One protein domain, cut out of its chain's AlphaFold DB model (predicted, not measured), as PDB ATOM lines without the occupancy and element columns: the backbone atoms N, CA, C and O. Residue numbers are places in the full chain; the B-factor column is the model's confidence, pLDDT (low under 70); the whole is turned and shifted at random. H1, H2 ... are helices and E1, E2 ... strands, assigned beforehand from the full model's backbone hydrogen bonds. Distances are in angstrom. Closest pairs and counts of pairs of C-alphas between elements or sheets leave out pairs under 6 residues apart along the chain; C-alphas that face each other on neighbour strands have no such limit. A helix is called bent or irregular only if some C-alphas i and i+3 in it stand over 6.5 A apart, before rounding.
ATOM      1  N   TRP A 381     127.277 133.879  97.571       86.24
ATOM      2  CA  TRP A 381     126.910 133.470  98.926       86.24
ATOM      3  C   TRP A 381     126.673 134.640  99.891       86.24
ATOM      4  O   TRP A 381     125.751 134.601 100.700       86.24
ATOM      5  N   ASN A 382     127.507 135.681  99.824       82.70
ATOM      6  CA  ASN A 382     127.388 136.839 100.711       82.70
ATOM      7  C   ASN A 382     126.164 137.680 100.340       82.70
ATOM      8  O   ASN A 382     125.476 138.186 101.221       82.70
ATOM      9  N   ARG A 383     125.861 137.754  99.042       81.45
ATOM     10  CA  ARG A 383     124.690 138.450  98.501       81.45
ATOM     11  C   ARG A 383     123.379 137.794  98.895       81.45
ATOM     12  O   ARG A 383     122.432 138.483  99.253       81.45
ATOM     13  N   MET A 384     123.345 136.464  98.901       87.30
ATOM     14  CA  MET A 384     122.224 135.712  99.470       87.30
ATOM     15  C   MET A 384     122.024 136.055 100.948       87.30
ATOM     16  O   MET A 384     120.910 136.372 101.356       87.30
ATOM     17  N   GLY A 385     123.111 136.093 101.725       88.07
ATOM     18  CA  GLY A 385     123.059 136.477 103.136       88.07
ATOM     19  C   GLY A 385     122.530 137.897 103.357       88.07
ATOM     20  O   GLY A 385     121.772 138.134 104.291       88.07
ATOM     21  N   GLU A 386     122.886 138.837 102.488       82.54
ATOM     22  CA  GLU A 386     122.392 140.217 102.528       82.54
ATOM     23  C   GLU A 386     120.944 140.370 102.114       82.54
ATOM     24  O   GLU A 386     120.226 141.128 102.753       82.54
ATOM     25  N   ALA A 387     120.500 139.638 101.093       84.23
ATOM     26  CA  ALA A 387     119.091 139.603 100.728       84.23
ATOM     27  C   ALA A 387     118.238 139.162 101.928       84.23
ATOM     28  O   ALA A 387     117.206 139.769 102.211       84.23
ATOM     29  N   VAL A 388     118.716 138.166 102.687       88.62
ATOM     30  CA  VAL A 388     118.091 137.758 103.949       88.62
ATOM     31  C   VAL A 388     118.146 138.884 104.983       88.62
ATOM     32  O   VAL A 388     117.097 139.289 105.477       88.62
ATOM     33  N   ARG A 389     119.329 139.436 105.290       86.48
ATOM     34  CA  ARG A 389     119.461 140.519 106.286       86.48
ATOM     35  C   ARG A 389     118.590 141.732 105.959       86.48
ATOM     36  O   ARG A 389     117.959 142.277 106.854       86.48
ATOM     37  N   GLY A 390     118.543 142.146 104.697       83.90
ATOM     38  CA  GLY A 390     117.767 143.295 104.241       83.90
ATOM     39  C   GLY A 390     116.257 143.073 104.317       83.90
ATOM     40  O   GLY A 390     115.527 144.020 104.582       83.90
ATOM     41  N   ALA A 391     115.775 141.844 104.115       87.48
ATOM     42  CA  ALA A 391     114.359 141.527 104.311       87.48
ATOM     43  C   ALA A 391     113.971 141.521 105.792       87.48
ATOM     44  O   ALA A 391     112.950 142.088 106.155       87.48
ATOM     45  N   PHE A 392     114.804 140.925 106.650       89.20
ATOM     46  CA  PHE A 392     114.574 140.927 108.094       89.20
ATOM     47  C   PHE A 392     114.652 142.331 108.695       89.20
ATOM     48  O   PHE A 392     113.877 142.642 109.590       89.20
ATOM     49  N   ALA A 393     115.547 143.184 108.197       83.09
ATOM     50  CA  ALA A 393     115.627 144.574 108.631       83.09
ATOM     51  C   ALA A 393     114.389 145.379 108.222       83.09
ATOM     52  O   ALA A 393     113.833 146.071 109.063       83.09
ATOM     53  N   ALA A 394     113.920 145.228 106.977       84.02
ATOM     54  CA  ALA A 394     112.674 145.856 106.533       84.02
ATOM     55  C   ALA A 394     111.471 145.389 107.376       84.02
ATOM     56  O   ALA A 394     110.676 146.209 107.825       84.02
ATOM     57  N   ALA A 395     111.397 144.086 107.666       86.86
ATOM     58  CA  ALA A 395     110.380 143.524 108.551       86.86
ATOM     59  C   ALA A 395     110.455 144.098 109.974       86.86
ATOM     60  O   ALA A 395     109.432 144.445 110.548       86.86
ATOM     61  N   ALA A 396     111.660 144.234 110.533       83.29
ATOM     62  CA  ALA A 396     111.854 144.781 111.872       83.29
ATOM     63  C   ALA A 396     111.533 146.282 111.957       83.29
ATOM     64  O   ALA A 396     111.019 146.717 112.980       83.29
ATOM     65  N   SER A 397     111.805 147.066 110.905       80.26
ATOM     66  CA  SER A 397     111.456 148.495 110.873       80.26
ATOM     67  C   SER A 397     109.951 148.741 110.759       80.26
ATOM     68  O   SER A 397     109.451 149.733 111.273       80.26
ATOM     69  N   GLU A 398     109.210 147.846 110.100       76.88
ATOM     70  CA  GLU A 398     107.743 147.940 110.044       76.88
ATOM     71  C   GLU A 398     107.085 147.503 111.368       76.88
ATOM     72  O   GLU A 398     106.003 147.981 111.701       76.88
ATOM     73  N   ASP A 399     107.759 146.655 112.155       69.33
ATOM     74  CA  ASP A 399     107.303 146.173 113.471       69.33
ATOM     75  C   ASP A 399     107.607 147.159 114.626       69.33
ATOM     76  O   ASP A 399     107.414 146.830 115.798       69.33
ATOM     77  N   GLU A 400     108.044 148.398 114.337       57.21
ATOM     78  CA  GLU A 400     108.364 149.434 115.344       57.21
ATOM     79  C   GLU A 400     107.203 149.764 116.304       57.21
ATOM     80  O   GLU A 400     107.420 150.350 117.364       57.21
ATOM     81  N   VAL A 401     105.978 149.333 115.994       50.23
ATOM     82  CA  VAL A 401     104.810 149.489 116.875       50.23
ATOM     83  C   VAL A 401     104.844 148.531 118.086       50.23
ATOM     84  O   VAL A 401     104.098 148.738 119.040       50.23
ATOM     85  N   VAL A 402     105.738 147.532 118.135       48.65
ATOM     86  CA  VAL A 402     105.793 146.529 119.223       48.65
ATOM     87  C   VAL A 402     107.148 146.535 119.953       48.65
ATOM     88  O   VAL A 402     107.760 145.499 120.189       48.65
ATOM     89  N   GLN A 403     107.648 147.710 120.350       51.13
ATOM     90  CA  GLN A 403     108.928 147.827 121.077       51.13
ATOM     91  C   GLN A 403     108.927 147.263 122.518       51.13
ATOM     92  O   GLN A 403     109.997 147.116 123.114       51.13
ATOM     93  N   GLU A 404     107.774 146.912 123.098       53.88
ATOM     94  CA  GLU A 404     107.717 146.449 124.498       53.88
ATOM     95  C   GLU A 404     107.968 144.945 124.694       53.88
ATOM     96  O   GLU A 404     108.355 144.525 125.787       53.88
ATOM     97  N   HIS A 405     107.841 144.122 123.652       55.96
ATOM     98  CA  HIS A 405     108.104 142.686 123.746       55.96
ATOM     99  C   HIS A 405     109.313 142.294 122.893       55.96
ATOM    100  O   HIS A 405     109.557 142.884 121.846       55.96
ATOM    101  N   ASP A 406     110.087 141.291 123.332       66.95
ATOM    102  CA  ASP A 406     111.053 140.605 122.463       66.95
ATOM    103  C   ASP A 406     110.265 139.903 121.343       66.95
ATOM    104  O   ASP A 406     109.969 138.708 121.425       66.95
ATOM    105  N   SER A 407     109.859 140.658 120.319       79.09
ATOM    106  CA  SER A 407     109.205 140.101 119.146       79.09
ATOM    107  C   SER A 407     110.227 139.257 118.383       79.09
ATOM    108  O   SER A 407     111.409 139.601 118.229       79.09
ATOM    109  N   TYR A 408     109.784 138.073 117.970       85.74
ATOM    110  CA  TYR A 408     110.563 137.167 117.141       85.74
ATOM    111  C   TYR A 408     109.957 137.167 115.747       85.74
ATOM    112  O   TYR A 408     108.796 136.809 115.571       85.74
ATOM    113  N   LEU A 409     110.770 137.499 114.753       88.82
ATOM    114  CA  LEU A 409     110.406 137.374 113.351       88.82
ATOM    115  C   LEU A 409     110.767 135.972 112.876       88.82
ATOM    116  O   LEU A 409     111.932 135.567 112.936       88.82
ATOM    117  N   SER A 410     109.781 135.209 112.412       91.13
ATOM    118  CA  SER A 410     110.054 133.897 111.833       91.13
ATOM    119  C   SER A 410     110.552 134.029 110.392       91.13
ATOM    120  O   SER A 410     110.110 134.889 109.625       91.13
ATOM    121  N   PHE A 411     111.465 133.143 109.989       92.61
ATOM    122  CA  PHE A 411     111.882 133.032 108.587       92.61
ATOM    123  C   PHE A 411     110.703 132.770 107.650       92.61
ATOM    124  O   PHE A 411     110.697 133.276 106.528       92.61
ATOM    125  N   ALA A 412     109.713 131.993 108.094       91.19
ATOM    126  CA  ALA A 412     108.501 131.723 107.337       91.19
ATOM    127  C   ALA A 412     107.755 133.022 107.008       91.19
ATOM    128  O   ALA A 412     107.544 133.296 105.824       91.19
ATOM    129  N   ASP A 413     107.457 133.845 108.011       90.47
ATOM    130  CA  ASP A 413     106.656 135.065 107.851       90.47
ATOM    131  C   ASP A 413     107.382 136.102 106.994       90.47
ATOM    132  O   ASP A 413     106.835 136.601 106.007       90.47
ATOM    133  N   VAL A 414     108.668 136.347 107.279       90.48
ATOM    134  CA  VAL A 414     109.489 137.267 106.476       90.48
ATOM    135  C   VAL A 414     109.585 136.784 105.029       90.48
ATOM    136  O   VAL A 414     109.525 137.587 104.100       90.48
ATOM    137  N   SER A 415     109.678 135.470 104.802       88.87
ATOM    138  CA  SER A 415     109.753 134.927 103.443       88.87
ATOM    139  C   SER A 415     108.486 135.071 102.623       88.87
ATOM    140  O   SER A 415     108.583 135.106 101.398       88.87
ATOM    141  N   VAL A 416     107.328 135.145 103.277       88.97
ATOM    142  CA  VAL A 416     106.044 135.381 102.618       88.97
ATOM    143  C   VAL A 416     105.895 136.870 102.315       88.97
ATOM    144  O   VAL A 416     105.651 137.228 101.163       88.97
ATOM    145  N   ASN A 417     106.137 137.733 103.304       88.34
ATOM    146  CA  ASN A 417     105.888 139.174 103.192       88.34
ATOM    147  C   ASN A 417     106.945 139.914 102.349       88.34
ATOM    148  O   ASN A 417     106.625 140.855 101.628       88.34
ATOM    149  N   TYR A 418     108.200 139.452 102.360       87.25
ATOM    150  CA  TYR A 418     109.330 140.094 101.668       87.25
ATOM    151  C   TYR A 418     109.935 139.222 100.571       87.25
ATOM    152  O   TYR A 418     111.092 139.397 100.181       87.25
ATOM    153  N   HIS A 419     109.146 138.291 100.031       83.70
ATOM    154  CA  HIS A 419     109.585 137.333  99.019       83.70
ATOM    155  C   HIS A 419     110.321 137.983  97.830       83.70
ATOM    156  O   HIS A 419     111.306 137.439  97.330       83.70
ATOM    157  N   TYR A 420     109.896 139.181  97.408       80.34
ATOM    158  CA  TYR A 420     110.506 139.913  96.294       80.34
ATOM    159  C   TYR A 420     111.995 140.246  96.519       80.34
ATOM    160  O   TYR A 420     112.763 140.277  95.556       80.34
ATOM    161  N   ARG A 421     112.430 140.426  97.775       79.41
ATOM    162  CA  ARG A 421     113.829 140.732  98.134       79.41
ATOM    163  C   ARG A 421     114.750 139.522  98.011       79.41
ATOM    164  O   ARG A 421     115.957 139.679  97.845       79.41
ATOM    165  N   PHE A 422     114.194 138.314  98.050       80.98
ATOM    166  CA  PHE A 422     114.955 137.068  98.012       80.98
ATOM    167  C   PHE A 422     115.341 136.620  96.609       80.98
ATOM    168  O   PHE A 422     116.274 135.835  96.462       80.98
ATOM    169  N   PHE A 423     114.674 137.127  95.571       74.06
ATOM    170  CA  PHE A 423     114.919 136.681  94.201       74.06
ATOM    171  C   PHE A 423     116.201 137.217  93.579       74.06
ATOM    172  O   PHE A 423     116.758 136.560  92.703       74.06
ATOM    173  N   ALA A 424     116.654 138.398  94.001       72.80
ATOM    174  CA  ALA A 424     117.744 139.113  93.344       72.80
ATOM    175  C   ALA A 424     119.020 138.254  93.171       72.80
ATOM    176  O   ALA A 424     119.487 138.137  92.039       72.80
ATOM    177  N   PRO A 425     119.535 137.557  94.207       79.12
ATOM    178  CA  PRO A 425     120.671 136.644  94.049       79.12
ATOM    179  C   PRO A 425     120.408 135.452  93.114       79.12
ATOM    180  O   PRO A 425     121.327 134.979  92.452       79.12
ATOM    181  N   PHE A 426     119.171 134.951  93.037       82.68
ATOM    182  CA  PHE A 426     118.820 133.781  92.215       82.68
ATOM    183  C   PHE A 426     118.541 134.114  90.753       82.68
ATOM    184  O   PHE A 426     118.435 133.202  89.934       82.68
ATOM    185  N   ASN A 427     118.512 135.394  90.388       78.06
ATOM    186  CA  ASN A 427     118.644 135.780  88.987       78.06
ATOM    187  C   ASN A 427     120.053 135.458  88.434       78.06
ATOM    188  O   ASN A 427     120.337 135.723  87.269       78.06
ATOM    189  N   ALA A 428     120.938 134.868  89.248       79.34
ATOM    190  CA  ALA A 428     122.188 134.292  88.791       79.34
ATOM    191  C   ALA A 428     122.015 133.138  87.823       79.34
ATOM    192  O   ALA A 428     120.963 132.491  87.745       79.34
ATOM    193  N   SER A 429     123.082 132.895  87.071       80.74
ATOM    194  CA  SER A 429     123.170 131.661  86.328       80.74
ATOM    195  C   SER A 429     123.283 130.473  87.278       80.74
ATOM    196  O   SER A 429     123.805 130.561  88.398       80.74
ATOM    197  N   LEU A 430     122.763 129.337  86.830       85.63
ATOM    198  CA  LEU A 430     122.871 128.079  87.543       85.63
ATOM    199  C   LEU A 430     124.341 127.665  87.673       85.63
ATOM    200  O   LEU A 430     124.734 127.194  88.742       85.63
ATOM    201  N   CYS A 431     125.155 127.938  86.649       85.30
ATOM    202  CA  CYS A 431     126.606 127.780  86.700       85.30
ATOM    203  C   CYS A 431     127.223 128.550  87.878       85.30
ATOM    204  O   CYS A 431     127.827 127.937  88.759       85.30
ATOM    205  N   ALA A 432     126.987 129.862  87.974       81.41
ATOM    206  CA  ALA A 432     127.540 130.692  89.042       81.41
ATOM    207  C   ALA A 432     127.095 130.244  90.440       81.41
ATOM    208  O   ALA A 432     127.887 130.243  91.392       81.41
ATOM    209  N   LEU A 433     125.826 129.845  90.585       86.57
ATOM    210  CA  LEU A 433     125.318 129.308  91.843       86.57
ATOM    211  C   LEU A 433     126.022 128.006  92.224       86.57
ATOM    212  O   LEU A 433     126.488 127.875  93.359       86.57
ATOM    213  N   ILE A 434     126.142 127.072  91.285       87.74
ATOM    214  CA  ILE A 434     126.822 125.799  91.504       87.74
ATOM    215  C   ILE A 434     128.292 126.031  91.858       87.74
ATOM    216  O   ILE A 434     128.743 125.553  92.899       87.74
ATOM    217  N   SER A 435     129.024 126.814  91.066       83.95
ATOM    218  CA  SER A 435     130.417 127.186  91.329       83.95
ATOM    219  C   SER A 435     130.584 127.833  92.708       83.95
ATOM    220  O   SER A 435     131.549 127.561  93.430       83.95
ATOM    221  N   CYS A 436     129.630 128.662  93.137       85.17
ATOM    222  CA  CYS A 436     129.610 129.241  94.477       85.17
ATOM    223  C   CYS A 436     129.390 128.184  95.578       85.17
ATOM    224  O   CYS A 436     130.130 128.160  96.567       85.17
ATOM    225  N   MET A 437     128.399 127.301  95.428       89.41
ATOM    226  CA  MET A 437     128.118 126.231  96.394       89.41
ATOM    227  C   MET A 437     129.299 125.257  96.505       89.41
ATOM    228  O   MET A 437     129.705 124.883  97.606       89.41
ATOM    229  N   LEU A 438     129.910 124.904  95.377       86.84
ATOM    230  CA  LEU A 438     131.074 124.029  95.314       86.84
ATOM    231  C   LEU A 438     132.295 124.641  95.989       86.84
ATOM    232  O   LEU A 438     132.955 123.936  96.743       86.84
ATOM    233  N   ARG A 439     132.554 125.945  95.823       84.66
ATOM    234  CA  ARG A 439     133.601 126.659  96.581       84.66
ATOM    235  C   ARG A 439     133.370 126.618  98.094       84.66
ATOM    236  O   ARG A 439     134.322 126.645  98.871       84.66
ATOM    237  N   LYS A 440     132.114 126.550  98.555       86.09
ATOM    238  CA  LYS A 440     131.816 126.377  99.989       86.09
ATOM    239  C   LYS A 440     132.094 124.953 100.458       86.09
ATOM    240  O   LYS A 440     132.650 124.795 101.550       86.09
ATOM    241  N   VAL A 441     131.742 123.952  99.648       86.41
ATOM    242  CA  VAL A 441     131.979 122.522  99.917       86.41
ATOM    243  C   VAL A 441     133.473 122.189  99.892       86.41
ATOM    244  O   VAL A 441     134.006 121.652 100.866       86.41
ATOM    245  N   HIS A 442     134.161 122.557  98.814       80.21
ATOM    246  CA  HIS A 442     135.573 122.293  98.566       80.21
ATOM    247  C   HIS A 442     136.400 123.504  98.986       80.21
ATOM    248  O   HIS A 442     136.423 124.517  98.303       80.21
ATOM    249  N   ARG A 443     137.131 123.415 100.104       63.77
ATOM    250  CA  ARG A 443     138.018 124.506 100.564       63.77
ATOM    251  C   ARG A 443     139.139 124.884  99.572       63.77
ATOM    252  O   ARG A 443     139.822 125.871  99.816       63.77
ATOM    253  N   ARG A 444     139.401 124.098  98.519       52.82
ATOM    254  CA  ARG A 444     140.516 124.336  97.587       52.82
ATOM    255  C   ARG A 444     140.098 125.316  96.487       52.82
ATOM    256  O   ARG A 444     139.191 125.013  95.727       52.82
ATOM    257  N   ASN A 445     140.830 126.424  96.359       50.16
ATOM    258  CA  ASN A 445     140.714 127.444  95.297       50.16
ATOM    259  C   ASN A 445     141.074 126.935  93.875       50.16
ATOM    260  O   ASN A 445     141.503 127.717  93.033       50.16
ATOM    261  N   GLY A 446     140.983 125.631  93.605       49.83
ATOM    262  CA  GLY A 446     141.363 125.037  92.323       49.83
ATOM    263  C   GLY A 446     140.209 124.990  91.320       49.83
ATOM    264  O   GLY A 446     139.041 125.030  91.703       49.83
ATOM    265  N   ILE A 447     140.559 124.848  90.037       52.28
ATOM    266  CA  ILE A 447     139.624 124.504  88.956       52.28
ATOM    267  C   ILE A 447     138.899 123.215  89.357       52.28
ATOM    268  O   ILE A 447     139.532 122.189  89.613       52.28
ATOM    269  N   TRP A 448     137.577 123.292  89.471       54.86
ATOM    270  CA  TRP A 448     136.761 122.221  90.026       54.86
ATOM    271  C   TRP A 448     136.408 121.156  88.979       54.86
ATOM    272  O   TRP A 448     136.048 121.478  87.847       54.86
ATOM    273  N   ASN A 449     136.465 119.881  89.378       58.09
ATOM    274  CA  ASN A 449     136.022 118.751  88.568       58.09
ATOM    275  C   ASN A 449     134.685 118.196  89.107       58.09
ATOM    276  O   ASN A 449     134.637 117.751  90.255       58.09
ATOM    277  N   PRO A 450     133.615 118.120  88.288       55.75
ATOM    278  CA  PRO A 450     132.336 117.509  88.661       55.75
ATOM    279  C   PRO A 450     132.409 116.100  89.230       55.75
ATOM    280  O   PRO A 450     131.518 115.678  89.969       55.75
ATOM    281  N   ASN A 451     133.458 115.363  88.880       60.45
ATOM    282  CA  ASN A 451     133.645 113.995  89.328       60.45
ATOM    283  C   ASN A 451     134.304 113.905  90.718       60.45
ATOM    284  O   ASN A 451     134.269 112.831  91.320       60.45
ATOM    285  N   ASP A 452     134.834 115.010  91.257       61.13
ATOM    286  CA  ASP A 452     135.349 115.068  92.624       61.13
ATOM    287  C   ASP A 452     134.167 115.059  93.597       61.13
ATOM    288  O   ASP A 452     133.642 116.096  94.022       61.13
ATOM    289  N   ARG A 453     133.707 113.857  93.956       57.17
ATOM    290  CA  ARG A 453     132.848 113.703  95.128       57.17
ATOM    291  C   ARG A 453     133.681 114.078  96.351       57.17
ATOM    292  O   ARG A 453     134.804 113.582  96.472       57.17
ATOM    293  N   PRO A 454     133.157 114.884  97.291       52.43
ATOM    294  CA  PRO A 454     133.790 114.968  98.592       52.43
ATOM    295  C   PRO A 454     133.939 113.537  99.108       52.43
ATOM    296  O   PRO A 454     133.000 112.736  99.000       52.43
ATOM    297  N   ALA A 455     135.119 113.203  99.644       51.40
ATOM    298  CA  ALA A 455     135.243 112.027 100.495       51.40
ATOM    299  C   ALA A 455     134.057 112.107 101.454       51.40
ATOM    300  O   ALA A 455     133.897 113.151 102.095       51.40
ATOM    301  N   ARG A 456     133.161 111.100 101.405       45.51
ATOM    302  CA  ARG A 456     131.865 111.098 102.106       45.51
ATOM    303  C   ARG A 456     132.028 111.851 103.417       45.51
ATOM    304  O   ARG A 456     132.983 111.504 104.115       45.51
ATOM    305  N   PRO A 457     131.175 112.836 103.754       42.36
ATOM    306  CA  PRO A 457     131.314 113.558 105.005       42.36
ATOM    307  C   PRO A 457     131.152 112.545 106.141       42.36
ATOM    308  O   PRO A 457     130.054 112.217 106.580       42.36
ATOM    309  N   LEU A 458     132.275 111.968 106.560       40.85
ATOM    310  CA  LEU A 458     132.414 111.010 107.633       40.85
ATOM    311  C   LEU A 458     132.240 111.820 108.910       40.85
ATOM    312  O   LEU A 458     133.216 112.218 109.525       40.85
ATOM    313  N   VAL A 459     130.985 112.144 109.235       43.17
ATOM    314  CA  VAL A 459     130.397 112.195 110.587       43.17
ATOM    315  C   VAL A 459     131.155 113.010 111.658       43.17
ATOM    316  O   VAL A 459     130.821 112.971 112.833       43.17
ATOM    317  N   ARG A 460     132.101 113.868 111.288       47.55
ATOM    318  CA  ARG A 460     132.625 114.922 112.158       47.55
ATOM    319  C   ARG A 460     132.322 116.258 111.511       47.55
ATOM    320  O   ARG A 460     133.213 116.947 111.022       47.55
ATOM    321  N   CYS A 461     131.038 116.622 111.478       52.43
ATOM    322  CA  CYS A 461     130.729 118.041 111.373       52.43
ATOM    323  C   CYS A 461     131.397 118.719 112.564       52.43
ATOM    324  O   CYS A 461     131.075 118.430 113.712       52.43
ATOM    325  N   SER A 462     132.373 119.577 112.275       57.23
ATOM    326  CA  SER A 462     132.797 120.609 113.214       57.23
ATOM    327  C   SER A 462     131.543 121.290 113.766       57.23
ATOM    328  O   SER A 462     130.614 121.550 113.004       57.23
ATOM    329  N   GLU A 463     131.528 121.624 115.057       66.10
ATOM    330  CA  GLU A 463     130.427 122.382 115.670       66.10
ATOM    331  C   GLU A 463     130.288 123.818 115.112       66.10
ATOM    332  O   GLU A 463     129.422 124.572 115.542       66.10
ATOM    333  N   SER A 464     131.095 124.198 114.114       80.81
ATOM    334  CA  SER A 464     131.002 125.482 113.423       80.81
ATOM    335  C   SER A 464     129.884 125.526 112.376       80.81
ATOM    336  O   SER A 464     129.621 124.552 111.665       80.81
ATOM    337  N   ALA A 465     129.313 126.721 112.179       83.24
ATOM    338  CA  ALA A 465     128.363 127.025 111.103       83.24
ATOM    339  C   ALA A 465     128.855 126.532 109.730       83.24
ATOM    340  O   ALA A 465     128.121 125.898 108.976       83.24
ATOM    341  N   SER A 466     130.140 126.763 109.426       86.05
ATOM    342  CA  SER A 466     130.747 126.359 108.157       86.05
ATOM    343  C   SER A 466     130.721 124.844 107.941       86.05
ATOM    344  O   SER A 466     130.599 124.418 106.793       86.05
ATOM    345  N   GLY A 467     130.842 124.037 109.000       84.80
ATOM    346  CA  GLY A 467     130.757 122.580 108.913       84.80
ATOM    347  C   GLY A 467     129.376 122.117 108.451       84.80
ATOM    348  O   GLY A 467     129.274 121.351 107.493       84.80
ATOM    349  N   TYR A 468     128.319 122.652 109.068       86.86
ATOM    350  CA  TYR A 468     126.939 122.323 108.710       86.86
ATOM    351  C   TYR A 468     126.549 122.817 107.314       86.86
ATOM    352  O   TYR A 468     125.941 122.059 106.561       86.86
ATOM    353  N   VAL A 469     126.958 124.031 106.920       90.60
ATOM    354  CA  VAL A 469     126.740 124.532 105.547       90.60
ATOM    355  C   VAL A 469     127.333 123.568 104.525       90.60
ATOM    356  O   VAL A 469     126.651 123.180 103.582       90.60
ATOM    357  N   ARG A 470     128.584 123.128 104.721       89.14
ATOM    358  CA  ARG A 470     129.227 122.169 103.809       89.14
ATOM    359  C   ARG A 470     128.467 120.862 103.713       89.14
ATOM    360  O   ARG A 470     128.306 120.352 102.610       89.14
ATOM    361  N   LEU A 471     128.024 120.330 104.850       88.22
ATOM    362  CA  LEU A 471     127.284 119.075 104.891       88.22
ATOM    363  C   LEU A 471     125.997 119.167 104.063       88.22
ATOM    364  O   LEU A 471     125.762 118.311 103.214       88.22
ATOM    365  N   VAL A 472     125.192 120.211 104.284       91.02
ATOM    366  CA  VAL A 472     123.905 120.369 103.592       91.02
ATOM    367  C   VAL A 472     124.108 120.682 102.109       91.02
ATOM    368  O   VAL A 472     123.437 120.085 101.273       91.02
ATOM    369  N   LEU A 473     125.064 121.546 101.753       92.20
ATOM    370  CA  LEU A 473     125.363 121.838 100.347       92.20
ATOM    371  C   LEU A 473     125.871 120.607  99.593       92.20
ATOM    372  O   LEU A 473     125.447 120.374  98.465       92.20
ATOM    373  N   ALA A 474     126.746 119.801 100.202       88.43
ATOM    374  CA  ALA A 474     127.206 118.558  99.591       88.43
ATOM    375  C   ALA A 474     126.038 117.586  99.367       88.43
ATOM    376  O   ALA A 474     125.934 116.996  98.295       88.43
ATOM    377  N   TRP A 475     125.131 117.471 100.337       89.68
ATOM    378  CA  TRP A 475     123.933 116.648 100.195       89.68
ATOM    379  C   TRP A 475     123.005 117.138  99.070       89.68
ATOM    380  O   TRP A 475     122.550 116.331  98.262       89.68
ATOM    381  N   ILE A 476     122.773 118.450  98.942       90.94
ATOM    382  CA  ILE A 476     121.985 119.009  97.829       90.94
ATOM    383  C   ILE A 476     122.655 118.681  96.483       90.94
ATOM    384  O   ILE A 476     122.034 118.079  95.610       90.94
ATOM    385  N   LEU A 477     123.938 119.017  96.326       89.53
ATOM    386  CA  LEU A 477     124.640 118.885  95.045       89.53
ATOM    387  C   LEU A 477     124.810 117.425  94.601       89.53
ATOM    388  O   LEU A 477     124.610 117.105  93.431       89.53
ATOM    389  N   TYR A 478     125.205 116.534  95.513       86.96
ATOM    390  CA  TYR A 478     125.626 115.179  95.153       86.96
ATOM    391  C   TYR A 478     124.558 114.114  95.385       86.96
ATOM    392  O   TYR A 478     124.495 113.167  94.600       86.96
ATOM    393  N   ASP A 479     123.742 114.246  96.433       85.58
ATOM    394  CA  ASP A 479     122.717 113.255  96.768       85.58
ATOM    395  C   ASP A 479     121.341 113.636  96.211       85.58
ATOM    396  O   ASP A 479     120.625 112.744  95.759       85.58
ATOM    397  N   CYS A 480     120.972 114.926  96.210       87.29
ATOM    398  CA  CYS A 480     119.671 115.371  95.693       87.29
ATOM    399  C   CYS A 480     119.685 115.565  94.177       87.29
ATOM    400  O   CYS A 480     118.850 114.982  93.493       87.29
ATOM    401  N   TRP A 481     120.625 116.353  93.649       87.47
ATOM    402  CA  TRP A 481     120.701 116.627  92.207       87.47
ATOM    403  C   TRP A 481     121.461 115.542  91.444       87.47
ATOM    404  O   TRP A 481     121.052 115.122  90.362       87.47
ATOM    405  N   GLY A 482     122.578 115.082  92.009       85.98
ATOM    406  CA  GLY A 482     123.460 114.115  91.368       85.98
ATOM    407  C   GLY A 482     124.413 114.735  90.339       85.98
ATOM    408  O   GLY A 482     124.238 115.851  89.850       85.98
ATOM    409  N   VAL A 483     125.456 113.974  89.993       84.53
ATOM    410  CA  VAL A 483     126.591 114.450  89.175       84.53
ATOM    411  C   VAL A 483     126.166 114.878  87.765       84.53
ATOM    412  O   VAL A 483     126.711 115.841  87.232       84.53
ATOM    413  N   ASP A 484     125.189 114.206  87.156       83.69
ATOM    414  CA  ASP A 484     124.765 114.527  85.789       83.69
ATOM    415  C   ASP A 484     123.970 115.834  85.719       83.69
ATOM    416  O   ASP A 484     124.179 116.635  84.807       83.69
ATOM    417  N   ALA A 485     123.088 116.083  86.694       84.69
ATOM    418  CA  ALA A 485     122.387 117.360  86.807       84.69
ATOM    419  C   ALA A 485     123.372 118.495  87.104       84.69
ATOM    420  O   ALA A 485     123.275 119.560  86.503       84.69
ATOM    421  N   LEU A 486     124.371 118.230  87.948       85.97
ATOM    422  CA  LEU A 486     125.437 119.172  88.252       85.97
ATOM    423  C   LEU A 486     126.248 119.555  87.005       85.97
ATOM    424  O   LEU A 486     126.467 120.735  86.761       85.97
ATOM    425  N   LYS A 487     126.639 118.578  86.173       84.67
ATOM    426  CA  LYS A 487     127.335 118.829  84.896       84.67
ATOM    427  C   LYS A 487     126.499 119.677  83.942       84.67
ATOM    428  O   LYS A 487     127.031 120.605  83.343       84.67
ATOM    429  N   ARG A 488     125.200 119.377  83.815       85.50
ATOM    430  CA  ARG A 488     124.285 120.188  82.997       85.50
ATOM    431  C   ARG A 488     124.154 121.607  83.544       85.50
ATOM    432  O   ARG A 488     124.236 122.548  82.770       85.50
ATOM    433  N   GLY A 489     124.009 121.756  84.860       84.69
ATOM    434  CA  GLY A 489     123.854 123.061  85.496       84.69
ATOM    435  C   GLY A 489     125.098 123.941  85.398       84.69
ATOM    436  O   GLY A 489     124.973 125.140  85.197       84.69
ATOM    437  N   VAL A 490     126.295 123.352  85.452       83.82
ATOM    438  CA  VAL A 490     127.568 124.069  85.231       83.82
ATOM    439  C   VAL A 490     127.720 124.522  83.778       83.82
ATOM    440  O   VAL A 490     128.384 125.514  83.511       83.82
ATOM    441  N   GLY A 491     127.074 123.838  82.832       81.64
ATOM    442  CA  GLY A 491     126.977 124.306  81.449       81.64
ATOM    443  C   GLY A 491     125.943 125.418  81.233       81.64
ATOM    444  O   GLY A 491     125.987 126.079  80.199       81.64
ATOM    445  N   ASP A 492     125.017 125.638  82.173       83.17
ATOM    446  CA  ASP A 492     123.957 126.644  82.055       83.17
ATOM    447  C   ASP A 492     124.357 127.957  82.740       83.17
ATOM    448  O   ASP A 492     123.937 128.275  83.860       83.17
ATOM    449  N   ASP A 493     125.167 128.745  82.033       77.76
ATOM    450  CA  ASP A 493     125.540 130.094  82.460       77.76
ATOM    451  C   ASP A 493     124.490 131.157  82.068       77.76
ATOM    452  O   ASP A 493     124.756 132.351  82.144       77.76
ATOM    453  N   SER A 494     123.279 130.785  81.634       75.98
ATOM    454  CA  SER A 494     122.279 131.780  81.219       75.98
ATOM    455  C   SER A 494     121.732 132.588  82.408       75.98
ATOM    456  O   SER A 494     121.481 132.053  83.485       75.98
ATOM    457  N   TYR A 495     121.533 133.898  82.231       75.46
ATOM    458  CA  TYR A 495     120.954 134.751  83.278       75.46
ATOM    459  C   TYR A 495     119.602 134.198  83.763       75.46
ATOM    460  O   TYR A 495     118.748 133.802  82.967       75.46
ATOM    461  N   GLY A 496     119.412 134.147  85.081       77.64
ATOM    462  CA  GLY A 496     118.196 133.647  85.717       77.64
ATOM    463  C   GLY A 496     117.958 132.138  85.610       77.64
ATOM    464  O   GLY A 496     116.894 131.677  86.034       77.64
ATOM    465  N   SER A 497     118.886 131.335  85.068       84.94
ATOM    466  CA  SER A 497     118.703 129.877  85.041       84.94
ATOM    467  C   SER A 497     118.668 129.244  86.427       84.94
ATOM    468  O   SER A 497     117.945 128.261  86.601       84.94
ATOM    469  N   ALA A 498     119.337 129.821  87.434       86.67
ATOM    470  CA  ALA A 498     119.220 129.335  88.806       86.67
ATOM    471  C   ALA A 498     117.764 129.424  89.287       86.67
ATOM    472  O   ALA A 498     117.179 128.412  89.670       86.67
ATOM    473  N   ARG A 499     117.132 130.597  89.176       86.47
ATOM    474  CA  ARG A 499     115.721 130.785  89.547       86.47
ATOM    475  C   ARG A 499     114.759 129.900  88.755       86.47
ATOM    476  O   ARG A 499     113.783 129.428  89.324       86.47
ATOM    477  N   ARG A 500     115.002 129.690  87.456       87.59
ATOM    478  CA  ARG A 500     114.146 128.821  86.625       87.59
ATOM    479  C   ARG A 500     114.258 127.343  87.002       87.59
ATOM    480  O   ARG A 500     113.292 126.609  86.831       87.59
ATOM    481  N   THR A 501     115.423 126.915  87.486       90.00
ATOM    482  CA  THR A 501     115.704 125.499  87.771       90.00
ATOM    483  C   THR A 501     115.361 125.112  89.207       90.00
ATOM    484  O   THR A 501     114.872 124.007  89.443       90.00
ATOM    485  N   LEU A 502     115.615 126.001  90.168       91.18
ATOM    486  CA  LEU A 502     115.399 125.733  91.586       91.18
ATOM    487  C   LEU A 502     113.926 125.831  91.979       91.18
ATOM    488  O   LEU A 502     113.216 126.773  91.631       91.18
ATOM    489  N   SER A 503     113.494 124.901  92.820       90.93
ATOM    490  CA  SER A 503     112.242 125.012  93.557       90.93
ATOM    491  C   SER A 503     112.302 126.120  94.617       90.93
ATOM    492  O   SER A 503     113.370 126.507  95.100       90.93
ATOM    493  N   SER A 504     111.126 126.606  95.033       90.10
ATOM    494  CA  SER A 504     111.013 127.577  96.133       90.10
ATOM    495  C   SER A 504     111.675 127.062  97.416       90.10
ATOM    496  O   SER A 504     112.368 127.820  98.091       90.10
ATOM    497  N   ASP A 505     111.534 125.769  97.715       91.51
ATOM    498  CA  ASP A 505     112.131 125.151  98.901       91.51
ATOM    499  C   ASP A 505     113.662 125.104  98.839       91.51
ATOM    500  O   ASP A 505     114.324 125.373  99.839       91.51
ATOM    501  N   GLU A 506     114.247 124.829  97.672       92.45
ATOM    502  CA  GLU A 506     115.706 124.867  97.501       92.45
ATOM    503  C   GLU A 506     116.252 126.278  97.704       92.45
ATOM    504  O   GLU A 506     117.204 126.464  98.464       92.45
ATOM    505  N   MET A 507     115.625 127.283  97.082       92.29
ATOM    506  CA  MET A 507     116.015 128.683  97.267       92.29
ATOM    507  C   MET A 507     115.943 129.084  98.743       92.29
ATOM    508  O   MET A 507     116.888 129.668  99.274       92.29
ATOM    509  N   LYS A 508     114.863 128.699  99.431       91.49
ATOM    510  CA  LYS A 508     114.668 128.927 100.867       91.49
ATOM    511  C   LYS A 508     115.773 128.297 101.713       91.49
ATOM    512  O   LYS A 508     116.400 128.996 102.509       91.49
ATOM    513  N   VAL A 509     116.075 127.014 101.510       93.80
ATOM    514  CA  VAL A 509     117.162 126.333 102.231       93.80
ATOM    515  C   VAL A 509     118.492 127.053 102.010       93.80
ATOM    516  O   VAL A 509     119.209 127.314 102.974       93.80
ATOM    517  N   LEU A 510     118.820 127.427 100.771       94.66
ATOM    518  CA  LEU A 510     120.076 128.118 100.476       94.66
ATOM    519  C   LEU A 510     120.153 129.502 101.140       94.66
ATOM    520  O   LEU A 510     121.209 129.859 101.666       94.66
ATOM    521  N   LEU A 511     119.050 130.255 101.173       92.82
ATOM    522  CA  LEU A 511     118.970 131.536 101.882       92.82
ATOM    523  C   LEU A 511     119.221 131.360 103.382       92.82
ATOM    524  O   LEU A 511     120.085 132.042 103.933       92.82
ATOM    525  N   PHE A 512     118.561 130.395 104.029       94.24
ATOM    526  CA  PHE A 512     118.790 130.107 105.448       94.24
ATOM    527  C   PHE A 512     120.240 129.680 105.727       94.24
ATOM    528  O   PHE A 512     120.872 130.138 106.678       94.24
ATOM    529  N   LEU A 513     120.824 128.823 104.883       94.77
ATOM    530  CA  LEU A 513     122.229 128.430 105.034       94.77
ATOM    531  C   LEU A 513     123.176 129.624 104.881       94.77
ATOM    532  O   LEU A 513     124.191 129.699 105.578       94.77
ATOM    533  N   SER A 514     122.853 130.559 103.985       91.93
ATOM    534  CA  SER A 514     123.634 131.781 103.800       91.93
ATOM    535  C   SER A 514     123.563 132.715 105.010       91.93
ATOM    536  O   SER A 514     124.504 133.477 105.224       91.93
ATOM    537  N   SER A 515     122.516 132.609 105.845       89.87
ATOM    538  CA  SER A 515     122.290 133.501 106.983       89.87
ATOM    539  C   SER A 515     122.863 133.032 108.322       89.87
ATOM    540  O   SER A 515     122.870 133.804 109.279       89.87
ATOM    541  N   LEU A 516     123.371 131.797 108.414       89.81
ATOM    542  CA  LEU A 516     123.831 131.193 109.679       89.81
ATOM    543  C   LEU A 516     124.929 131.978 110.415       89.81
ATOM    544  O   LEU A 516     125.153 131.735 111.597       89.81
ATOM    545  N   GLY A 517     125.650 132.856 109.714       81.78
ATOM    546  CA  GLY A 517     126.684 133.715 110.296       81.78
ATOM    547  C   GLY A 517     126.177 135.059 110.824       81.78
ATOM    548  O   GLY A 517     126.973 135.799 111.385       81.78
ATOM    549  N   PHE A 518     124.897 135.389 110.627       83.74
ATOM    550  CA  PHE A 518     124.333 136.694 110.993       83.74
ATOM    551  C   PHE A 518     123.351 136.611 112.153       83.74
ATOM    552  O   PHE A 518     123.274 137.541 112.943       83.74
ATOM    553  N   PHE A 519     122.612 135.507 112.273       87.16
ATOM    554  CA  PHE A 519     121.570 135.382 113.285       87.16
ATOM    555  C   PHE A 519     121.999 134.453 114.430       87.16
ATOM    556  O   PHE A 519     122.344 133.287 114.194       87.16
ATOM    557  N   PRO A 520     121.979 134.948 115.684       81.89
ATOM    558  CA  PRO A 520     122.272 134.132 116.852       81.89
ATOM    559  C   PRO A 520     121.360 132.903 116.929       81.89
ATOM    560  O   PRO A 520     120.160 132.975 116.686       81.89
ATOM    561  N   GLY A 521     121.930 131.748 117.273       87.24
ATOM    562  CA  GLY A 521     121.168 130.511 117.455       87.24
ATOM    563  C   GLY A 521     120.810 129.751 116.171       87.24
ATOM    564  O   GLY A 521     120.494 128.564 116.270       87.24
ATOM    565  N   SER A 522     120.939 130.328 114.968       90.61
ATOM    566  CA  SER A 522     120.582 129.620 113.723       90.61
ATOM    567  C   SER A 522     121.401 128.347 113.494       90.61
ATOM    568  O   SER A 522     120.886 127.353 112.984       90.61
ATOM    569  N   VAL A 523     122.669 128.328 113.923       90.40
ATOM    570  CA  VAL A 523     123.523 127.126 113.871       90.40
ATOM    571  C   VAL A 523     122.991 126.028 114.793       90.40
ATOM    572  O   VAL A 523     122.933 124.864 114.396       90.40
ATOM    573  N   HIS A 524     122.565 126.388 116.008       90.50
ATOM    574  CA  HIS A 524     121.955 125.448 116.951       90.50
ATOM    575  C   HIS A 524     120.611 124.932 116.431       90.50
ATOM    576  O   HIS A 524     120.339 123.734 116.536       90.50
ATOM    577  N   HIS A 525     119.807 125.802 115.810       91.85
ATOM    578  CA  HIS A 525     118.555 125.413 115.163       91.85
ATOM    579  C   HIS A 525     118.797 124.415 114.031       91.85
ATOM    580  O   HIS A 525     118.220 123.329 114.042       91.85
ATOM    581  N   LEU A 526     119.730 124.711 113.117       91.41
ATOM    582  CA  LEU A 526     120.114 123.792 112.044       91.41
ATOM    583  C   LEU A 526     120.585 122.447 112.602       91.41
ATOM    584  O   LEU A 526     120.127 121.400 112.151       91.41
ATOM    585  N   ARG A 527     121.458 122.457 113.615       88.78
ATOM    586  CA  ARG A 527     121.922 121.237 114.291       88.78
ATOM    587  C   ARG A 527     120.749 120.420 114.841       88.78
ATOM    588  O   ARG A 527     120.693 119.214 114.619       88.78
ATOM    589  N   SER A 528     119.809 121.062 115.534       89.36
ATOM    590  CA  SER A 528     118.610 120.413 116.083       89.36
ATOM    591  C   SER A 528     117.750 119.788 114.980       89.36
ATOM    592  O   SER A 528     117.393 118.613 115.069       89.36
ATOM    593  N   VAL A 529     117.490 120.528 113.898       89.52
ATOM    594  CA  VAL A 529     116.728 120.052 112.732       89.52
ATOM    595  C   VAL A 529     117.405 118.839 112.085       89.52
ATOM    596  O   VAL A 529     116.751 117.820 111.856       89.52
ATOM    597  N   LEU A 530     118.721 118.901 111.865       86.30
ATOM    598  CA  LEU A 530     119.496 117.810 111.265       86.30
ATOM    599  C   LEU A 530     119.640 116.580 112.173       86.30
ATOM    600  O   LEU A 530     119.833 115.482 111.662       86.30
ATOM    601  N   HIS A 531     119.565 116.729 113.499       81.83
ATOM    602  CA  HIS A 531     119.545 115.586 114.418       81.83
ATOM    603  C   HIS A 531     118.155 114.953 114.545       81.83
ATOM    604  O   HIS A 531     118.056 113.730 114.653       81.83
ATOM    605  N   ARG A 532     117.085 115.761 114.535       78.59
ATOM    606  CA  ARG A 532     115.694 115.275 114.591       78.59
ATOM    607  C   ARG A 532     115.315 114.530 113.317       78.59
ATOM    608  O   ARG A 532     114.714 113.460 113.377       78.59
ATOM    609  N   GLY A 533     115.682 115.078 112.164       66.16
ATOM    610  CA  GLY A 533     115.513 114.397 110.895       66.16
ATOM    611  C   GLY A 533     116.671 113.437 110.665       66.16
ATOM    612  O   GLY A 533     117.796 113.876 110.476       66.16
ATOM    613  N   ARG A 534     116.437 112.123 110.593       60.00
ATOM    614  CA  ARG A 534     117.448 111.151 110.108       60.00
ATOM    615  C   ARG A 534     117.728 111.319 108.593       60.00
ATOM    616  O   ARG A 534     117.772 110.339 107.863       60.00
ATOM    617  N   LEU A 535     117.822 112.553 108.097       55.11
ATOM    618  CA  LEU A 535     117.561 112.922 106.699       55.11
ATOM    619  C   LEU A 535     118.779 112.875 105.791       55.11
ATOM    620  O   LEU A 535     118.639 112.550 104.614       55.11
ATOM    621  N   LEU A 536     119.960 113.189 106.322       58.26
ATOM    622  CA  LEU A 536     121.181 113.266 105.518       58.26
ATOM    623  C   LEU A 536     121.919 111.926 105.429       58.26
ATOM    624  O   LEU A 536     122.792 111.750 104.580       58.26
ATOM    625  N   THR A 537     121.586 110.954 106.281       52.39
ATOM    626  CA  THR A 537     122.149 109.609 106.175       52.39
ATOM    627  C   THR A 537     121.338 108.830 105.150       52.39
ATOM    628  O   THR A 537     120.244 108.343 105.428       52.39
ATOM    629  N   GLU A 561     111.867 108.145  91.340       51.41
ATOM    630  CA  GLU A 561     111.502 107.951  92.749       51.41
ATOM    631  C   GLU A 561     112.548 108.533  93.699       51.41
ATOM    632  O   GLU A 561     112.186 109.150  94.697       51.41
ATOM    633  N   ILE A 562     113.838 108.391  93.375       56.45
ATOM    634  CA  ILE A 562     114.919 108.993  94.165       56.45
ATOM    635  C   ILE A 562     114.826 110.523  94.112       56.45
ATOM    636  O   ILE A 562     114.942 111.164  95.156       56.45
ATOM    637  N   ASP A 563     114.559 111.103  92.935       67.14
ATOM    638  CA  ASP A 563     114.347 112.552  92.789       67.14
ATOM    639  C   ASP A 563     113.136 113.013  93.618       67.14
ATOM    640  O   ASP A 563     113.258 113.924  94.437       67.14
ATOM    641  N   LYS A 564     111.990 112.315  93.530       74.72
ATOM    642  CA  LYS A 564     110.803 112.610  94.354       74.72
ATOM    643  C   LYS A 564     111.100 112.538  95.854       74.72
ATOM    644  O   LYS A 564     110.819 113.493  96.574       74.72
ATOM    645  N   ALA A 565     111.714 111.451  96.320       81.52
ATOM    646  CA  ALA A 565     112.041 111.265  97.731       81.52
ATOM    647  C   ALA A 565     113.034 112.323  98.241       81.52
ATOM    648  O   ALA A 565     112.929 112.783  99.377       81.52
ATOM    649  N   ASN A 566     114.005 112.736  97.425       82.01
ATOM    650  CA  ASN A 566     114.945 113.789  97.801       82.01
ATOM    651  C   ASN A 566     114.292 115.177  97.802       82.01
ATOM    652  O   ASN A 566     114.536 115.951  98.728       82.01
ATOM    653  N   ARG A 567     113.401 115.473  96.850       81.96
ATOM    654  CA  ARG A 567     112.600 116.708  96.855       81.96
ATOM    655  C   ARG A 567     111.705 116.808  98.088       81.96
ATOM    656  O   ARG A 567     111.639 117.872  98.698       81.96
ATOM    657  N   GLU A 568     111.084 115.710  98.520       85.86
ATOM    658  CA  GLU A 568     110.317 115.676  99.775       85.86
ATOM    659  C   GLU A 568     111.190 115.974 101.001       85.86
ATOM    660  O   GLU A 568     110.786 116.737 101.882       85.86
ATOM    661  N   LYS A 569     112.421 115.446 101.048       87.93
ATOM    662  CA  LYS A 569     113.378 115.768 102.122       87.93
ATOM    663  C   LYS A 569     113.772 117.242 102.117       87.93
ATOM    664  O   LYS A 569     113.866 117.834 103.191       87.93
ATOM    665  N   ILE A 570     113.997 117.837 100.941       89.11
ATOM    666  CA  ILE A 570     114.300 119.272 100.821       89.11
ATOM    667  C   ILE A 570     113.115 120.104 101.310       89.11
ATOM    668  O   ILE A 570     113.313 121.035 102.087       89.11
ATOM    669  N   ARG A 571     111.888 119.740 100.930       90.98
ATOM    670  CA  ARG A 571     110.669 120.413 101.393       90.98
ATOM    671  C   ARG A 571     110.524 120.359 102.914       90.98
ATOM    672  O   ARG A 571     110.263 121.382 103.542       90.98
ATOM    673  N   TRP A 572     110.735 119.190 103.525       90.07
ATOM    674  CA  TRP A 572     110.728 119.065 104.988       90.07
ATOM    675  C   TRP A 572     111.811 119.930 105.634       90.07
ATOM    676  O   TRP A 572     111.550 120.611 106.626       90.07
ATOM    677  N   LEU A 573     113.021 119.929 105.061       91.62
ATOM    678  CA  LEU A 573     114.140 120.715 105.576       91.62
ATOM    679  C   LEU A 573     113.829 122.213 105.499       91.62
ATOM    680  O   LEU A 573     113.989 122.904 106.497       91.62
ATOM    681  N   SER A 574     113.328 122.690 104.358       92.40
ATOM    682  CA  SER A 574     112.841 124.061 104.161       92.40
ATOM    683  C   SER A 574     111.850 124.442 105.259       92.40
ATOM    684  O   SER A 574     112.098 125.389 106.005       92.40
ATOM    685  N   TYR A 575     110.794 123.643 105.444       91.54
ATOM    686  CA  TYR A 575     109.780 123.903 106.464       91.54
ATOM    687  C   TYR A 575     110.390 124.002 107.867       91.54
ATOM    688  O   TYR A 575     110.173 124.991 108.558       91.54
ATOM    689  N   ALA A 576     111.198 123.020 108.276       92.06
ATOM    690  CA  ALA A 576     111.787 122.978 109.613       92.06
ATOM    691  C   ALA A 576     112.766 124.136 109.883       92.06
ATOM    692  O   ALA A 576     112.808 124.664 110.998       92.06
ATOM    693  N   LEU A 577     113.549 124.549 108.882       92.58
ATOM    694  CA  LEU A 577     114.457 125.692 109.008       92.58
ATOM    695  C   LEU A 577     113.694 127.016 109.085       92.58
ATOM    696  O   LEU A 577     114.080 127.889 109.856       92.58
ATOM    697  N   PHE A 578     112.583 127.149 108.357       92.34
ATOM    698  CA  PHE A 578     111.823 128.400 108.292       92.34
ATOM    699  C   PHE A 578     110.942 128.651 109.522       92.34
ATOM    700  O   PHE A 578     110.522 129.780 109.742       92.34
ATOM    701  N   GLN A 579     110.757 127.649 110.390       90.58
ATOM    702  CA  GLN A 579     110.195 127.845 111.736       90.58
ATOM    703  C   GLN A 579     111.169 128.533 112.713       90.58
ATOM    704  O   GLN A 579     110.845 128.719 113.884       90.58
ATOM    705  N   HIS A 580     112.391 128.868 112.286       92.01
ATOM    706  CA  HIS A 580     113.337 129.592 113.129       92.01
ATOM    707  C   HIS A 580     112.882 131.041 113.344       92.01
ATOM    708  O   HIS A 580     112.734 131.789 112.377       92.01
ATOM    709  N   GLY A 581     112.705 131.430 114.607       89.69
ATOM    710  CA  GLY A 581     112.489 132.816 115.015       89.69
ATOM    711  C   GLY A 581     113.806 133.553 115.254       89.69
ATOM    712  O   GLY A 581     114.725 133.008 115.867       89.69
ATOM    713  N   VAL A 582     113.873 134.806 114.810       87.25
ATOM    714  CA  VAL A 582     114.991 135.733 115.013       87.25
ATOM    715  C   VAL A 582     114.488 136.928 115.819       87.25
ATOM    716  O   VAL A 582     113.504 137.554 115.443       87.25
ATOM    717  N   SER A 583     115.149 137.249 116.931       85.23
ATOM    718  CA  SER A 583     114.769 138.389 117.781       85.23
ATOM    719  C   SER A 583     114.991 139.723 117.055       85.23
ATOM    720  O   SER A 583     116.086 139.971 116.539       85.23
ATOM    721  N   ALA A 584     113.974 140.593 117.062       75.64
ATOM    722  CA  ALA A 584     114.006 141.911 116.422       75.64
ATOM    723  C   ALA A 584     115.136 142.811 116.956       75.64
ATOM    724  O   ALA A 584     115.839 143.457 116.176       75.64
ATOM    725  N   ARG A 585     115.409 142.767 118.271       75.10
ATOM    726  CA  ARG A 585     116.516 143.513 118.902       75.10
ATOM    727  C   ARG A 585     117.881 143.156 118.309       75.10
ATOM    728  O   ARG A 585     118.708 144.038 118.081       75.10
ATOM    729  N   HIS A 586     118.118 141.876 118.018       76.18
ATOM    730  CA  HIS A 586     119.366 141.442 117.386       76.18
ATOM    731  C   HIS A 586     119.458 141.879 115.921       76.18
ATOM    732  O   HIS A 586     120.543 142.222 115.461       76.18
ATOM    733  N   ILE A 587     118.338 141.908 115.190       75.50
ATOM    734  CA  ILE A 587     118.315 142.372 113.796       75.50
ATOM    735  C   ILE A 587     118.746 143.842 113.721       75.50
ATOM    736  O   ILE A 587     119.621 144.171 112.918       75.50
ATOM    737  N   ALA A 588     118.207 144.691 114.604       68.49
ATOM    738  CA  ALA A 588     118.590 146.100 114.708       68.49
ATOM    739  C   ALA A 588     120.085 146.269 115.048       68.49
ATOM    740  O   ALA A 588     120.795 147.048 114.410       68.49
ATOM    741  N   SER A 589     120.606 145.471 115.988       69.19
ATOM    742  CA  SER A 589     122.030 145.490 116.362       69.19
ATOM    743  C   SER A 589     122.966 145.054 115.224       69.19
ATOM    744  O   SER A 589     124.087 145.557 115.124       69.19
ATOM    745  N   CYS A 590     122.545 144.117 114.371       62.85
ATOM    746  CA  CYS A 590     123.339 143.681 113.223       62.85
ATOM    747  C   CYS A 590     123.448 144.753 112.128       62.85
ATOM    748  O   CYS A 590     124.387 144.693 111.336       62.85
ATOM    749  N   TRP A 591     122.512 145.706 112.066       59.73
ATOM    750  CA  TRP A 591     122.485 146.755 111.044       59.73
ATOM    751  C   TRP A 591     123.311 147.988 111.413       59.73
ATOM    752  O   TRP A 591     124.044 148.485 110.561       59.73
ATOM    753  N   ASN A 592     123.304 148.400 112.684       51.44
ATOM    754  CA  ASN A 592     124.119 149.530 113.162       51.44
ATOM    755  C   ASN A 592     125.641 149.311 113.025       51.44
ATOM    756  O   ASN A 592     126.406 150.236 113.253       51.44
ATOM    757  N   ASN A 593     126.086 148.098 112.677       44.85
ATOM    758  CA  ASN A 593     127.494 147.788 112.414       44.85
ATOM    759  C   ASN A 593     127.852 147.728 110.912       44.85
ATOM    760  O   ASN A 593     128.994 147.407 110.589       44.85
TER     761      ASN A 593
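AT A GLANCE: This is residues 381 to 537 and 561 to 593 of the 595 residues of a protein of Trypanosoma brucei brucei (strain 927/4 GUTat10.1) (UniProt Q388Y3). Helix H8 lies in the middle, with the long helices H1 and H10 packed across it and arm H6a beside it. Towards one end of the longest axis H5, H6b and H7 gather, with residues 442 to 464 looping round the outside; towards the other are the small strand pair E1 and E2, H11 and the loop of residues 399 to 407. The printed part has 190 residues, mostly helix, with eleven named helices and two strands, in the order H1 E1 H2 H3 H4 H5 H6 H7 H8 H9 H10 E2 H11; the sheet, E1 - E2, is antiparallel. It is compact, with a radius of gyration of the C-alphas of 16.8 A and spans of 54 by 36 by 35 A.

IN THESE COORDINATES: Find C-alpha 381 at (126.910, 133.470, 98.926); from there H1 runs 26.5 A to residue 398. Next come E1, residues 408 to 410, H2, 411 to 417, H3, 419 to 422, H4, 424 to 427, and H5, 430 to 441. H6, residues 465 to 491, was assigned as one helix by its hydrogen bonds but is bent, with C-alphas 480 and 483 9.6 A apart; its arms are H6a, 465 to 480, 21.2 A, and H6b, 483 to 491. Read on through H7, 497 to 501, H8, 504 to 515, 16.7 A, and H9, 522 to 532. H10, 561 to 578, spans 25.7 A; E2, 581 to 583, and H11, 584 to 591, follow, and H11 ends at C-alpha 591 (122.485, 146.755, 111.044).

HOW THE PARTS SIT: Look at Gly 385 and Ser 514, the closest C-alphas of H1 and H8, 4.8 A: residues 381 to 389 of H1 touch H8, about perpendicular at 89 degrees. H1 also touches, among others, H3 (Ala 387 and Phe 422, 5.6 A) and H11 (Ala 396 and Ala 584, 5.8 A). H8 touches residues 570 to 578 of H10 at a steep tilt of 48 degrees, closest at C-alphas 509 and 574, 5.2 A. H10 also touches H2 (411 and 578, 4.6 A) and H9 (529 and 576, 6.5 A). H5 touches H6a (441 and 470, 4.8 A), H6b (431 and 490, 4.1 A) and H7 (430 and 498, 4.1 A); H7 touches H4 (426 and 499, 5.1 A). H1 and H10 are apart. Between E1 and E2, N 409 and O 582 are within hydrogen-bond range at 2.8 A. Each O i to N i+4 pair is within range in H1, H2, H5, H6a, H6b and H7 to H11; H3 and H4 are too short for one.

THE WHOLE: The C-alphas of Glu 404 and Asn 451 are the farthest apart, 54.4 A. Residues 538 to 560 are not printed; C-alphas 537 and 561 are 17.2 A apart across this cut. The link from H5 to H6 is long, 23 residues. Confidence is under 70 in residues 399 to 406, 443 to 463, 533 to 537, 561 to 563 and 588 to 593.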